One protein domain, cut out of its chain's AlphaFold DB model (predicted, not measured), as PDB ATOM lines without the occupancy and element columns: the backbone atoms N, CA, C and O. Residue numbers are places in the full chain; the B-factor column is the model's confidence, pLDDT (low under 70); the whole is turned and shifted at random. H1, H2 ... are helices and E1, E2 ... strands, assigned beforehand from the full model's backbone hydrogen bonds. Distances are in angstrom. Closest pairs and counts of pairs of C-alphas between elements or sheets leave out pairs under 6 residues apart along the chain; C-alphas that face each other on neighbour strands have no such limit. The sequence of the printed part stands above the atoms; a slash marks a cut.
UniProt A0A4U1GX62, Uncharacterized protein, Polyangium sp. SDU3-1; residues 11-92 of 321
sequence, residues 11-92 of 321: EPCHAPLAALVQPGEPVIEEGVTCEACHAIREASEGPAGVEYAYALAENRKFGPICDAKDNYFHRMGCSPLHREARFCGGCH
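AT A GLANCE: This is residues 11 to 92 of the 321 residues of an uncharacterized protein of Polyangium sp. SDU3-1 (UniProt A0A4U1GX62). What does one see first? Two small pairs of strands, the antiparallel hairpin E1 and E2 and the short parallel pair E3 and E4, make a flat body with the short helix H3 near its middle. What else belongs to it? H1 and H2 lie away from the strands. The printed part has 82 residues, in the order H1 H2 H3 E1 E2 E3 E4 H4; the class is mixed, with 38 residues, under half, in named elements. How large is it? It is compact, with a radius of gyration of the C-alphas of 12.8 A, and spans 34 by 30 by 16 A.

HOW THE PARTS SIT: How do the strands pair? E1, residues 40 to 46, and E2, residues 49 to 54, form an antiparallel hairpin at 154 degrees, with N 44 and O 51 within hydrogen-bond range at 2.9 A. E3, residues 60 to 63, and E4, residues 75 to 78, are parallel at 34 degrees, with N 61 and O 75 within range at 2.9 A. Where are the helices? The closest C-alphas of H3, residues 34 to 38, and E3 are those of His 38 and Phe 62, 4.9 A apart. Those of H4, residues 80 to 83, and E3 are Gly 63 and His 82, 5.7 A apart. H1, residues 11 to 14, and H2, residues 26 to 29, are apart. Are the helices' backbones formed? H3 has its O i to N i+4 pair within hydrogen-bond range; H1, H2 and H4 are too short for one, and each has its one O i to N i+3 pair within range.

IN THESE COORDINATES: Where are the anchors? H1 begins at C-alpha 11 (-10.743, 54.824, 20.781), and H4 ends at C-alpha 83 (-8.748, 46.155, -1.419). How long are the strands? From first to last C-alpha, E1 has 16.0 A, E2 16.1 A, E3 9.9 A and E4 10.2 A.

THE WHOLE: Which C-alphas are farthest apart? Those of Pro 47 and Tyr 72, at 39.8 A. Which links are long? H1 to H2 and E3 to E4. Is it cut or uncertain? The printed part has no cut, and no printed residue is under 70 in pLDDT.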
ATOM      1  N   GLU A  11     -11.377  56.146  20.802       88.44
ATOM      2  CA  GLU A  11     -10.743  54.824  20.781       88.44
ATOM      3  C   GLU A  11     -11.011  54.018  19.507       88.44
ATOM      4  O   GLU A  11     -10.045  53.450  19.003       88.44
ATOM      5  N   PRO A  12     -12.223  54.018  18.910       88.56
ATOM      6  CA  PRO A  12     -12.483  53.256  17.689       88.56
ATOM      7  C   PRO A  12     -11.526  53.579  16.535       88.56
ATOM      8  O   PRO A  12     -11.257  52.715  15.711       88.56
ATOM      9  N   CYS A  13     -10.983  54.802  16.488       90.31
ATOM     10  CA  CYS A  13     -10.053  55.229  15.441       90.31
ATOM     11  C   CYS A  13      -8.587  55.195  15.890       90.31
ATOM     12  O   CYS A  13      -7.713  54.780  15.134       90.31
ATOM     13  N   HIS A  14      -8.299  55.665  17.107       91.81
ATOM     14  CA  HIS A  14      -6.922  55.867  17.574       91.81
ATOM     15  C   HIS A  14      -6.336  54.662  18.308       91.81
ATOM     16  O   HIS A  14      -5.122  54.583  18.477       91.81
ATOM     17  N   ALA A  15      -7.188  53.739  18.745       91.94
ATOM     18  CA  ALA A  15      -6.791  52.498  19.378       91.94
ATOM     19  C   ALA A  15      -7.935  51.474  19.350       91.94
ATOM     20  O   ALA A  15      -8.510  51.136  20.395       91.94
ATOM     21  N   PRO A  16      -8.269  50.984  18.150       91.69
ATOM     22  CA  PRO A  16      -9.470  50.187  17.897       91.69
ATOM     23  C   PRO A  16      -9.557  48.908  18.736       91.69
ATOM     24  O   PRO A  16     -10.645  48.393  18.978       91.69
ATOM     25  N   LEU A  17      -8.421  48.397  19.219       92.31
ATOM     26  CA  LEU A  17      -8.372  47.173  20.014       92.31
ATOM     27  C   LEU A  17      -8.661  47.389  21.505       92.31
ATOM     28  O   LEU A  17      -8.864  46.413  22.218       92.31
ATOM     29  N   ALA A  18      -8.725  48.633  21.991       91.12
ATOM     30  CA  ALA A  18      -8.848  48.929  23.423       91.12
ATOM     31  C   ALA A  18     -10.118  48.361  24.075       91.12
ATOM     32  O   ALA A  18     -10.078  47.946  25.228       91.12
ATOM     33  N   ALA A  19     -11.227  48.298  23.334       89.25
ATOM     34  CA  ALA A  19     -12.478  47.707  23.812       89.25
ATOM     35  C   ALA A  19     -12.544  46.177  23.634       89.25
ATOM     36  O   ALA A  19     -13.513  45.555  24.067       89.25
ATOM     37  N   LEU A  20     -11.551  45.575  22.970       90.44
ATOM     38  CA  LEU A  20     -11.567  44.175  22.532       90.44
ATOM     39  C   LEU A  20     -10.543  43.295  23.257       90.44
ATOM     40  O   LEU A  20     -10.589  42.072  23.124       90.44
ATOM     41  N   VAL A  21      -9.618  43.896  24.005       89.50
ATOM     42  CA  VAL A  21      -8.553  43.198  24.741       89.50
ATOM     43  C   VAL A  21      -8.558  43.599  26.219       89.50
ATOM     44  O   VAL A  21      -9.288  44.503  26.628       89.50
ATOM     45  N   GLN A  22      -7.771  42.904  27.044       88.12
ATOM     46  CA  GLN A  22      -7.695  43.213  28.473       88.12
ATOM     47  C   GLN A  22      -7.071  44.605  28.698       88.12
ATOM     48  O   GLN A  22      -6.113  44.970  28.012       88.12
ATOM     49  N   PRO A  23      -7.576  45.399  29.660       85.06
ATOM     50  CA  PRO A  23      -6.952  46.668  30.015       85.06
ATOM     51  C   PRO A  23      -5.476  46.486  30.393       85.06
ATOM     52  O   PRO A  23      -5.138  45.592  31.163       85.06
ATOM     53  N   GLY A  24      -4.607  47.356  29.875       82.00
ATOM     54  CA  GLY A  24      -3.163  47.314  30.134       82.00
ATOM     55  C   GLY A  24      -2.349  46.454  29.161       82.00
ATOM     56  O   GLY A  24      -1.124  46.457  29.251       82.00
ATOM     57  N   GLU A  25      -2.990  45.769  28.210       86.38
ATOM     58  CA  GLU A  25      -2.288  45.071  27.127       86.38
ATOM     59  C   GLU A  25      -1.459  46.055  26.274       86.38
ATOM     60  O   GLU A  25      -2.005  47.069  25.828       86.38
ATOM     61  N   PRO A  26      -0.174  45.777  25.972       86.62
ATOM     62  CA  PRO A  26       0.696  46.704  25.235       86.62
ATOM     63  C   PRO A  26       0.141  47.162  23.881       86.62
ATOM     64  O   PRO A  26       0.316  48.318  23.503       86.62
ATOM     65  N   VAL A  27      -0.604  46.291  23.190       84.94
ATOM     66  CA  VAL A  27      -1.227  46.580  21.884       84.94
ATOM     67  C   VAL A  27      -2.183  47.782  21.930       84.94
ATOM     68  O   VAL A  27      -2.425  48.434  20.915       84.94
ATOM     69  N   ILE A  28      -2.713  48.111  23.113       86.44
ATOM     70  CA  ILE A  28      -3.551  49.288  23.345       86.44
ATOM     71  C   ILE A  28      -2.727  50.573  23.158       86.44
ATOM     72  O   ILE A  28      -3.196  51.505  22.504       86.44
ATOM     73  N   GLU A  29      -1.506  50.649  23.694       86.38
ATOM     74  CA  GLU A  29      -0.655  51.849  23.586       86.38
ATOM     75  C   GLU A  29      -0.047  52.021  22.182       86.38
ATOM     76  O   GLU A  29       0.310  53.135  21.807       86.38
ATOM     77  N   GLU A  30       0.033  50.949  21.392       88.25
ATOM     78  CA  GLU A  30       0.542  50.977  20.013       88.25
ATOM     79  C   GLU A  30      -0.462  51.573  18.997       88.25
ATOM     80  O   GLU A  30      -0.080  51.946  17.887       88.25
ATOM     81  N   GLY A  31      -1.743  51.708  19.367       91.06
ATOM     82  CA  GLY A  31      -2.767  52.374  18.556       91.06
ATOM     83  C   GLY A  31      -3.220  51.565  17.335       91.06
ATOM     84  O   GLY A  31      -3.837  50.507  17.474       91.06
ATOM     85  N   VAL A  32      -2.975  52.080  16.124       92.62
ATOM     86  CA  VAL A  32      -3.337  51.415  14.855       92.62
ATOM     87  C   VAL A  32      -2.196  50.493  14.418       92.62
ATOM     88  O   VAL A  32      -1.293  50.890  13.683       92.62
ATOM     89  N   THR A  33      -2.231  49.256  14.909       91.44
ATOM     90  CA  THR A  33      -1.200  48.227  14.697       91.44
ATOM     91  C   THR A  33      -1.501  47.301  13.514       91.44
ATOM     92  O   THR A  33      -2.540  47.404  12.861       91.44
ATOM     93  N   CYS A  34      -0.621  46.323  13.263       91.19
ATOM     94  CA  CYS A  34      -0.896  45.226  12.330       91.19
ATOM     95  C   CYS A  34      -2.220  44.521  12.665       91.19
ATOM     96  O   CYS A  34      -3.000  44.214  11.769       91.19
ATOM     97  N   GLU A  35      -2.483  44.299  13.955       91.75
ATOM     98  CA  GLU A  35      -3.676  43.607  14.442       91.75
ATOM     99  C   GLU A  35      -4.939  44.453  14.258       91.75
ATOM    100  O   GLU A  35      -5.982  43.933  13.866       91.75
ATOM    101  N   ALA A  36      -4.829  45.770  14.450       93.44
ATOM    102  CA  ALA A  36      -5.932  46.712  14.267       93.44
ATOM    103  C   ALA A  36      -6.541  46.670  12.855       93.44
ATOM    104  O   ALA A  36      -7.729  46.942  12.703       93.44
ATOM    105  N   CYS A  37      -5.744  46.313  11.844       94.94
ATOM    106  CA  CYS A  37      -6.191  46.173  10.460       94.94
ATOM    107  C   CYS A  37      -6.398  44.704  10.070       94.94
ATOM    108  O   CYS A  37      -7.462  44.326   9.588       94.94
ATOM    109  N   HIS A  38      -5.400  43.850  10.300       94.94
ATOM    110  CA  HIS A  38      -5.398  42.479   9.792       94.94
ATOM    111  C   HIS A  38      -6.214  41.491  10.634       94.94
ATOM    112  O   HIS A  38      -6.360  40.341  10.223       94.94
ATOM    113  N   ALA A  39      -6.777  41.896  11.775       95.50
ATOM    114  CA  ALA A  39      -7.774  41.094  12.488       95.50
ATOM    115  C   ALA A  39      -9.221  41.412  12.083       95.50
ATOM    116  O   ALA A  39     -10.140  40.739  12.556       95.50
ATOM    117  N   ILE A  40      -9.442  42.409  11.218       96.62
ATOM    118  CA  ILE A  40     -10.769  42.743  10.697       96.62
ATOM    119  C   ILE A  40     -11.199  41.647   9.719       96.62
ATOM    120  O   ILE A  40     -10.618  41.476   8.643       96.62
ATOM    121  N   ARG A  41     -12.246  40.912  10.093       96.25
ATOM    122  CA  ARG A  41     -12.867  39.889   9.247       96.25
ATOM    123  C   ARG A  41     -13.857  40.519   8.276       96.25
ATOM    124  O   ARG A  41     -13.860  40.186   7.093       96.25
ATOM    125  N   GLU A  42     -14.672  41.442   8.777       95.69
ATOM    126  CA  GLU A  42     -15.755  42.089   8.037       95.69
ATOM    127  C   GLU A  42     -15.808  43.583   8.361       95.69
ATOM    128  O   GLU A  42     -15.465  44.007   9.465       95.69
ATOM    129  N   ALA A  43     -16.260  44.372   7.387       95.50
ATOM    130  CA  ALA A  43     -16.572  45.782   7.556       95.50
ATOM    131  C   ALA A  43     -17.925  46.056   6.902       95.50
ATOM    132  O   ALA A  43     -18.113  45.740   5.721       95.50
ATOM    133  N   SER A  44     -18.846  46.630   7.666       94.25
ATOM    134  CA  SER A  44     -20.222  46.884   7.239       94.25
ATOM    135  C   SER A  44     -20.576  48.350   7.424       94.25
ATOM    136  O   SER A  44     -20.176  48.965   8.406       94.25
ATOM    137  N   GLU A  45     -21.299  48.925   6.467       91.06
ATOM    138  CA  GLU A  45     -21.785  50.297   6.589       91.06
ATOM    139  C   GLU A  45     -23.026  50.334   7.481       91.06
ATOM    140  O   GLU A  45     -24.005  49.635   7.220       91.06
ATOM    141  N   GLY A  46     -22.984  51.175   8.509       85.06
ATOM    142  CA  GLY A  46     -24.090  51.451   9.412       85.06
ATOM    143  C   GLY A  46     -24.436  52.943   9.473       85.06
ATOM    144  O   GLY A  46     -23.753  53.783   8.879       85.06
ATOM    145  N   PRO A  47     -25.490  53.314  10.225       75.81
ATOM    146  CA  PRO A  47     -25.925  54.707  10.369       75.81
ATOM    147  C   PRO A  47     -24.861  55.638  10.972       75.81
ATOM    148  O   PRO A  47     -24.904  56.845  10.746       75.81
ATOM    149  N   ALA A  48     -23.926  55.086  11.751       73.62
ATOM    150  CA  ALA A  48     -22.859  55.824  12.425       73.62
ATOM    151  C   ALA A  48     -21.519  55.828  11.662       73.62
ATOM    152  O   ALA A  48     -20.571  56.461  12.122       73.62
ATOM    153  N   GLY A  49     -21.428  55.151  10.511       84.31
ATOM    154  CA  GLY A  49     -20.183  54.950   9.766       84.31
ATOM    155  C   GLY A  49     -19.923  53.476   9.464       84.31
ATOM    156  O   GLY A  49     -20.829  52.649   9.549       84.31
ATOM    157  N   VAL A  50     -18.693  53.141   9.076       91.62
ATOM    158  CA  VAL A  50     -18.305  51.738   8.870       91.62
ATOM    159  C   VAL A  50     -17.952  51.103  10.214       91.62
ATOM    160  O   VAL A  50     -17.121  51.622  10.953       91.62
ATOM    161  N   GLU A  51     -18.554  49.954  10.497       92.50
ATOM    162  CA  GLU A  51     -18.300  49.143  11.685       92.50
ATOM    163  C   GLU A  51     -17.469  47.909  11.322       92.50
ATOM    164  O   GLU A  51     -17.681  47.294  10.270       92.50
ATOM    165  N   TYR A  52     -16.539  47.533  12.201       94.62
ATOM    166  CA  TYR A  52     -15.640  46.398  12.001       94.62
ATOM    167  C   TYR A  52     -15.994  45.222  12.909       94.62
ATOM    168  O   TYR A  52     -16.194  45.386  14.114       94.62
ATOM    169  N   ALA A  53     -15.966  44.015  12.346       94.56
ATOM    170  CA  ALA A  53     -15.977  42.776  13.112       94.56
ATOM    171  C   ALA A  53     -14.563  42.186  13.164       94.56
ATOM    172  O   ALA A  53     -13.966  41.877  12.127       94.56
ATOM    173  N   TYR A  54     -14.041  42.004  14.376       95.06
ATOM    174  CA  TYR A  54     -12.693  41.494  14.623       95.06
ATOM    175  C   TYR A  54     -12.693  40.001  14.968       95.06
ATOM    176  O   TYR A  54     -13.580  39.509  15.661       95.06
ATOM    177  N   ALA A  55     -11.651  39.291  14.538       94.75
ATOM    178  CA  ALA A  55     -11.445  37.861  14.781       94.75
ATOM    179  C   ALA A  55     -10.135  37.587  15.553       94.75
ATOM    180  O   ALA A  55      -9.317  36.753  15.165       94.75
ATOM    181  N   LEU A  56      -9.945  38.288  16.677       90.69
ATOM    182  CA  LEU A  56      -8.713  38.252  17.484       90.69
ATOM    183  C   LEU A  56      -8.382  36.854  18.038       90.69
ATOM    184  O   LEU A  56      -7.218  36.469  18.116       90.69
ATOM    185  N   ALA A  57      -9.401  36.061  18.379       89.56
ATOM    186  CA  ALA A  57      -9.222  34.728  18.962       89.56
ATOM    187  C   ALA A  57      -8.850  33.636  17.936       89.56
ATOM    188  O   ALA A  57      -8.482  32.530  18.324       89.56
ATOM    189  N   GLU A  58      -8.942  33.908  16.629       89.12
ATOM    190  CA  GLU A  58      -8.747  32.884  15.589       89.12
ATOM    191  C   GLU A  58      -7.267  32.637  15.233       89.12
ATOM    192  O   GLU A  58      -6.971  31.756  14.422       89.12
ATOM    193  N   ASN A  59      -6.339  33.425  15.797       89.44
ATOM    194  CA  ASN A  59      -4.938  33.513  15.362       89.44
ATOM    195  C   ASN A  59      -4.809  33.566  13.824       89.44
ATOM    196  O   ASN A  59      -3.989  32.872  13.217       89.44
ATOM    197  N   ARG A  60      -5.685  34.347  13.183       93.19
ATOM    198  CA  ARG A  60      -5.783  34.488  11.730       93.19
ATOM    199  C   ARG A  60      -5.583  35.942  11.336       93.19
ATOM    200  O   ARG A  60      -6.184  36.822  11.945       93.19
ATOM    201  N   LYS A  61      -4.758  36.178  10.313       93.69
ATOM    202  CA  LYS A  61      -4.531  37.503   9.725       93.69
ATOM    203  C   LYS A  61      -5.130  37.569   8.331       93.69
ATOM    204  O   LYS A  61      -4.786  36.775   7.455       93.69
ATOM    205  N   PHE A  62      -6.055  38.496   8.150       95.56
ATOM    206  CA  PHE A  62      -6.796  38.699   6.920       95.56
ATOM    207  C   PHE A  62      -6.029  39.614   5.977       95.56
ATOM    208  O   PHE A  62      -5.393  40.572   6.397       95.56
ATOM    209  N   GLY A  63      -6.077  39.325   4.686       94.12
ATOM    210  CA  GLY A  63      -5.453  40.168   3.681       94.12
ATOM    211  C   GLY A  63      -5.911  39.819   2.271       94.12
ATOM    212  O   GLY A  63      -6.631  38.843   2.057       94.12
ATOM    213  N   PRO A  64      -5.475  40.594   1.268       93.25
ATOM    214  CA  PRO A  64      -5.977  40.460  -0.094       93.25
ATOM    215  C   PRO A  64      -5.329  39.311  -0.891       93.25
ATOM    216  O   PRO A  64      -5.602  39.162  -2.082       93.25
ATOM    217  N   ILE A  65      -4.428  38.539  -0.274       90.81
ATOM    218  CA  ILE A  65      -3.715  37.417  -0.895       90.81
ATOM    219  C   ILE A  65      -4.397  36.123  -0.449       90.81
ATOM    220  O   ILE A  65      -4.141  35.615   0.639       90.81
ATOM    221  N   CYS A  66      -5.309  35.623  -1.279       90.81
ATOM    222  CA  CYS A  66      -6.207  34.525  -0.917       90.81
ATOM    223  C   CYS A  66      -5.599  33.124  -1.066       90.81
ATOM    224  O   CYS A  66      -6.162  32.163  -0.553       90.81
ATOM    225  N   ASP A  67      -4.459  33.011  -1.741       88.81
ATOM    226  CA  ASP A  67      -3.657  31.792  -1.873       88.81
ATOM    227  C   ASP A  67      -2.473  31.755  -0.889       88.81
ATOM    228  O   ASP A  67      -1.616  30.870  -0.970       88.81
ATOM    229  N   ALA A  68      -2.407  32.709   0.049       85.19
ATOM    230  CA  ALA A  68      -1.392  32.719   1.092       85.19
ATOM    231  C   ALA A  68      -1.533  31.472   1.976       85.19
ATOM    232  O   ALA A  68      -2.601  31.188   2.516       85.19
ATOM    233  N   LYS A  69      -0.432  30.736   2.134       85.25
ATOM    234  CA  LYS A  69      -0.362  29.578   3.028       85.25
ATOM    235  C   LYS A  69      -0.200  30.038   4.471       85.25
ATOM    236  O   LYS A  69       0.462  31.045   4.721       85.25
ATOM    237  N   ASP A  70      -0.754  29.262   5.396       87.62
ATOM    238  CA  ASP A  70      -0.530  29.449   6.829       87.62
ATOM    239  C   ASP A  70       0.969  29.494   7.150       87.62
ATOM    240  O   ASP A  70       1.777  28.780   6.548       87.62
ATOM    241  N   ASN A  71       1.332  30.352   8.103       79.38
ATOM    242  CA  ASN A  71       2.695  30.493   8.595       79.38
ATOM    243  C   ASN A  71       2.817  29.838   9.981       79.38
ATOM    244  O   ASN A  71       1.816  29.581  10.648       79.38
ATOM    245  N   TYR A  72       4.042  29.586  10.444       83.25
ATOM    246  CA  TYR A  72       4.305  28.904  11.714       83.25
ATOM    247  C   TYR A  72       3.755  29.653  12.941       83.25
ATOM    248  O   TYR A  72       3.562  29.039  13.987       83.25
ATOM    249  N   PHE A  73       3.501  30.961  12.831       85.12
ATOM    250  CA  PHE A  73       3.062  31.820  13.936       85.12
ATOM    251  C   PHE A  73       1.592  32.261  13.857       85.12
ATOM    252  O   PHE A  73       1.004  32.561  14.895       85.12
ATOM    253  N   HIS A  74       0.966  32.265  12.674       88.44
ATOM    254  CA  HIS A  74      -0.467  32.538  12.522       88.44
ATOM    255  C   HIS A  74      -1.029  32.006  11.198       88.44
ATOM    256  O   HIS A  74      -0.315  31.844  10.202       88.44
ATOM    257  N   ARG A  75      -2.347  31.805  11.165       91.12
ATOM    258  CA  ARG A  75      -3.092  31.414   9.964       91.12
ATOM    259  C   ARG A  75      -3.320  32.602   9.037       91.12
ATOM    260  O   ARG A  75      -3.411  33.744   9.491       91.12
ATOM    261  N   MET A  76      -3.476  32.332   7.749       90.00
ATOM    262  CA  MET A  76      -3.825  33.341   6.752       90.00
ATOM    263  C   MET A  76      -5.331  33.317   6.466       90.00
ATOM    264  O   MET A  76      -5.981  32.269   6.479       90.00
ATOM    265  N   GLY A  77      -5.914  34.494   6.250       92.75
ATOM    266  CA  GLY A  77      -7.314  34.677   5.878       92.75
ATOM    267  C   GLY A  77      -7.438  35.437   4.562       92.75
ATOM    268  O   GLY A  77      -6.904  36.534   4.423       92.75
ATOM    269  N   CYS A  78      -8.175  34.882   3.602       94.75
ATOM    270  CA  CYS A  78      -8.557  35.611   2.393       94.75
ATOM    271  C   CYS A  78      -9.565  36.709   2.747       94.75
ATOM    272  O   CYS A  78     -10.587  36.438   3.376       94.75
ATOM    273  N   SER A  79      -9.290  37.945   2.333       96.44
ATOM    274  CA  SER A  79     -10.178  39.082   2.550       96.44
ATOM    275  C   SER A  79     -10.065  40.089   1.401       96.44
ATOM    276  O   SER A  79      -9.201  40.973   1.420       96.44
ATOM    277  N   PRO A  80     -10.947  39.990   0.388       94.94
ATOM    278  CA  PRO A  80     -11.065  40.993  -0.669       94.94
ATOM    279  C   PRO A  80     -11.356  42.400  -0.135       94.94
ATOM    280  O   PRO A  80     -10.908  43.373  -0.734       94.94
ATOM    281  N   LEU A  81     -12.002  42.497   1.036       96.00
ATOM    282  CA  LEU A  81     -12.263  43.743   1.760       96.00
ATOM    283  C   LEU A  81     -11.004  44.613   1.922       96.00
ATOM    284  O   LEU A  81     -11.100  45.833   1.858       96.00
ATOM    285  N   HIS A  82      -9.818  44.015   2.073       96.19
ATOM    286  CA  HIS A  82      -8.562  44.765   2.208       96.19
ATOM    287  C   HIS A  82      -8.155  45.532   0.933       96.19
ATOM    288  O   HIS A  82      -7.197  46.303   0.968       96.19
ATOM    289  N   ARG A  83      -8.869  45.348  -0.189       95.06
ATOM    290  CA  ARG A  83      -8.748  46.155  -1.419       95.06
ATOM    291  C   ARG A  83      -9.855  47.195  -1.576       95.06
ATOM    292  O   ARG A  83      -9.890  47.887  -2.584       95.06
ATOM    293  N   GLU A  84     -10.776  47.290  -0.629       95.88
ATOM    294  CA  GLU A  84     -11.935  48.163  -0.741       95.88
ATOM    295  C   GLU A  84     -11.772  49.416   0.113       95.88
ATOM    296  O   GLU A  84     -11.362  49.340   1.271       95.88
ATOM    297  N   ALA A  85     -12.172  50.574  -0.411       95.94
ATOM    298  CA  ALA A  85     -12.087  51.842   0.314       95.94
ATOM    299  C   ALA A  85     -12.918  51.861   1.607       95.94
ATOM    300  O   ALA A  85     -12.547  52.539   2.565       95.94
ATOM    301  N   ARG A  86     -14.020  51.090   1.672       95.19
ATOM    302  CA  ARG A  86     -14.842  50.981   2.892       95.19
ATOM    303  C   ARG A  86     -14.038  50.469   4.086       95.19
ATOM    304  O   ARG A  86     -14.349  50.827   5.212       95.19
ATOM    305  N   PHE A  87     -12.960  49.719   3.846       96.31
ATOM    306  CA  PHE A  87     -12.030  49.314   4.896       96.31
ATOM    307  C   PHE A  87     -11.418  50.509   5.631       96.31
ATOM    308  O   PHE A  87     -11.198  50.421   6.827       96.31
ATOM    309  N   CYS A  88     -11.178  51.637   4.961       95.44
ATOM    310  CA  CYS A  88     -10.643  52.853   5.581       95.44
ATOM    311  C   CYS A  88     -11.747  53.723   6.213       95.44
ATOM    312  O   CYS A  88     -11.471  54.560   7.074       95.44
ATOM    313  N   GLY A  89     -12.998  53.530   5.785       94.44
ATOM    314  CA  GLY A  89     -14.140  54.374   6.132       94.44
ATOM    315  C   GLY A  89     -14.596  54.311   7.589       94.44
ATOM    316  O   GLY A  89     -15.361  55.179   7.993       94.44
ATOM    317  N   GLY A  90     -14.134  53.342   8.385       92.12
ATOM    318  CA  GLY A  90     -14.487  53.258   9.811       92.12
ATOM    319  C   GLY A  90     -13.739  54.272  10.670       92.12
ATOM    320  O   GLY A  90     -14.234  54.671  11.718       92.12
ATOM    321  N   CYS A  91     -12.590  54.749  10.185       93.06
ATOM    322  CA  CYS A  91     -11.813  55.801  10.842       93.06
ATOM    323  C   CYS A  91     -11.841  57.122  10.059       93.06
ATOM    324  O   CYS A  91     -11.850  58.201  10.645       93.06
ATOM    325  N   HIS A  92     -11.872  57.053   8.724       94.62
ATOM    326  CA  HIS A  92     -11.837  58.219   7.829       94.62
ATOM    327  C   HIS A  92     -13.231  58.775   7.478       94.62
ATOM    328  O   HIS A  92     -13.422  59.445   6.460       94.62
TER     329      HIS A  92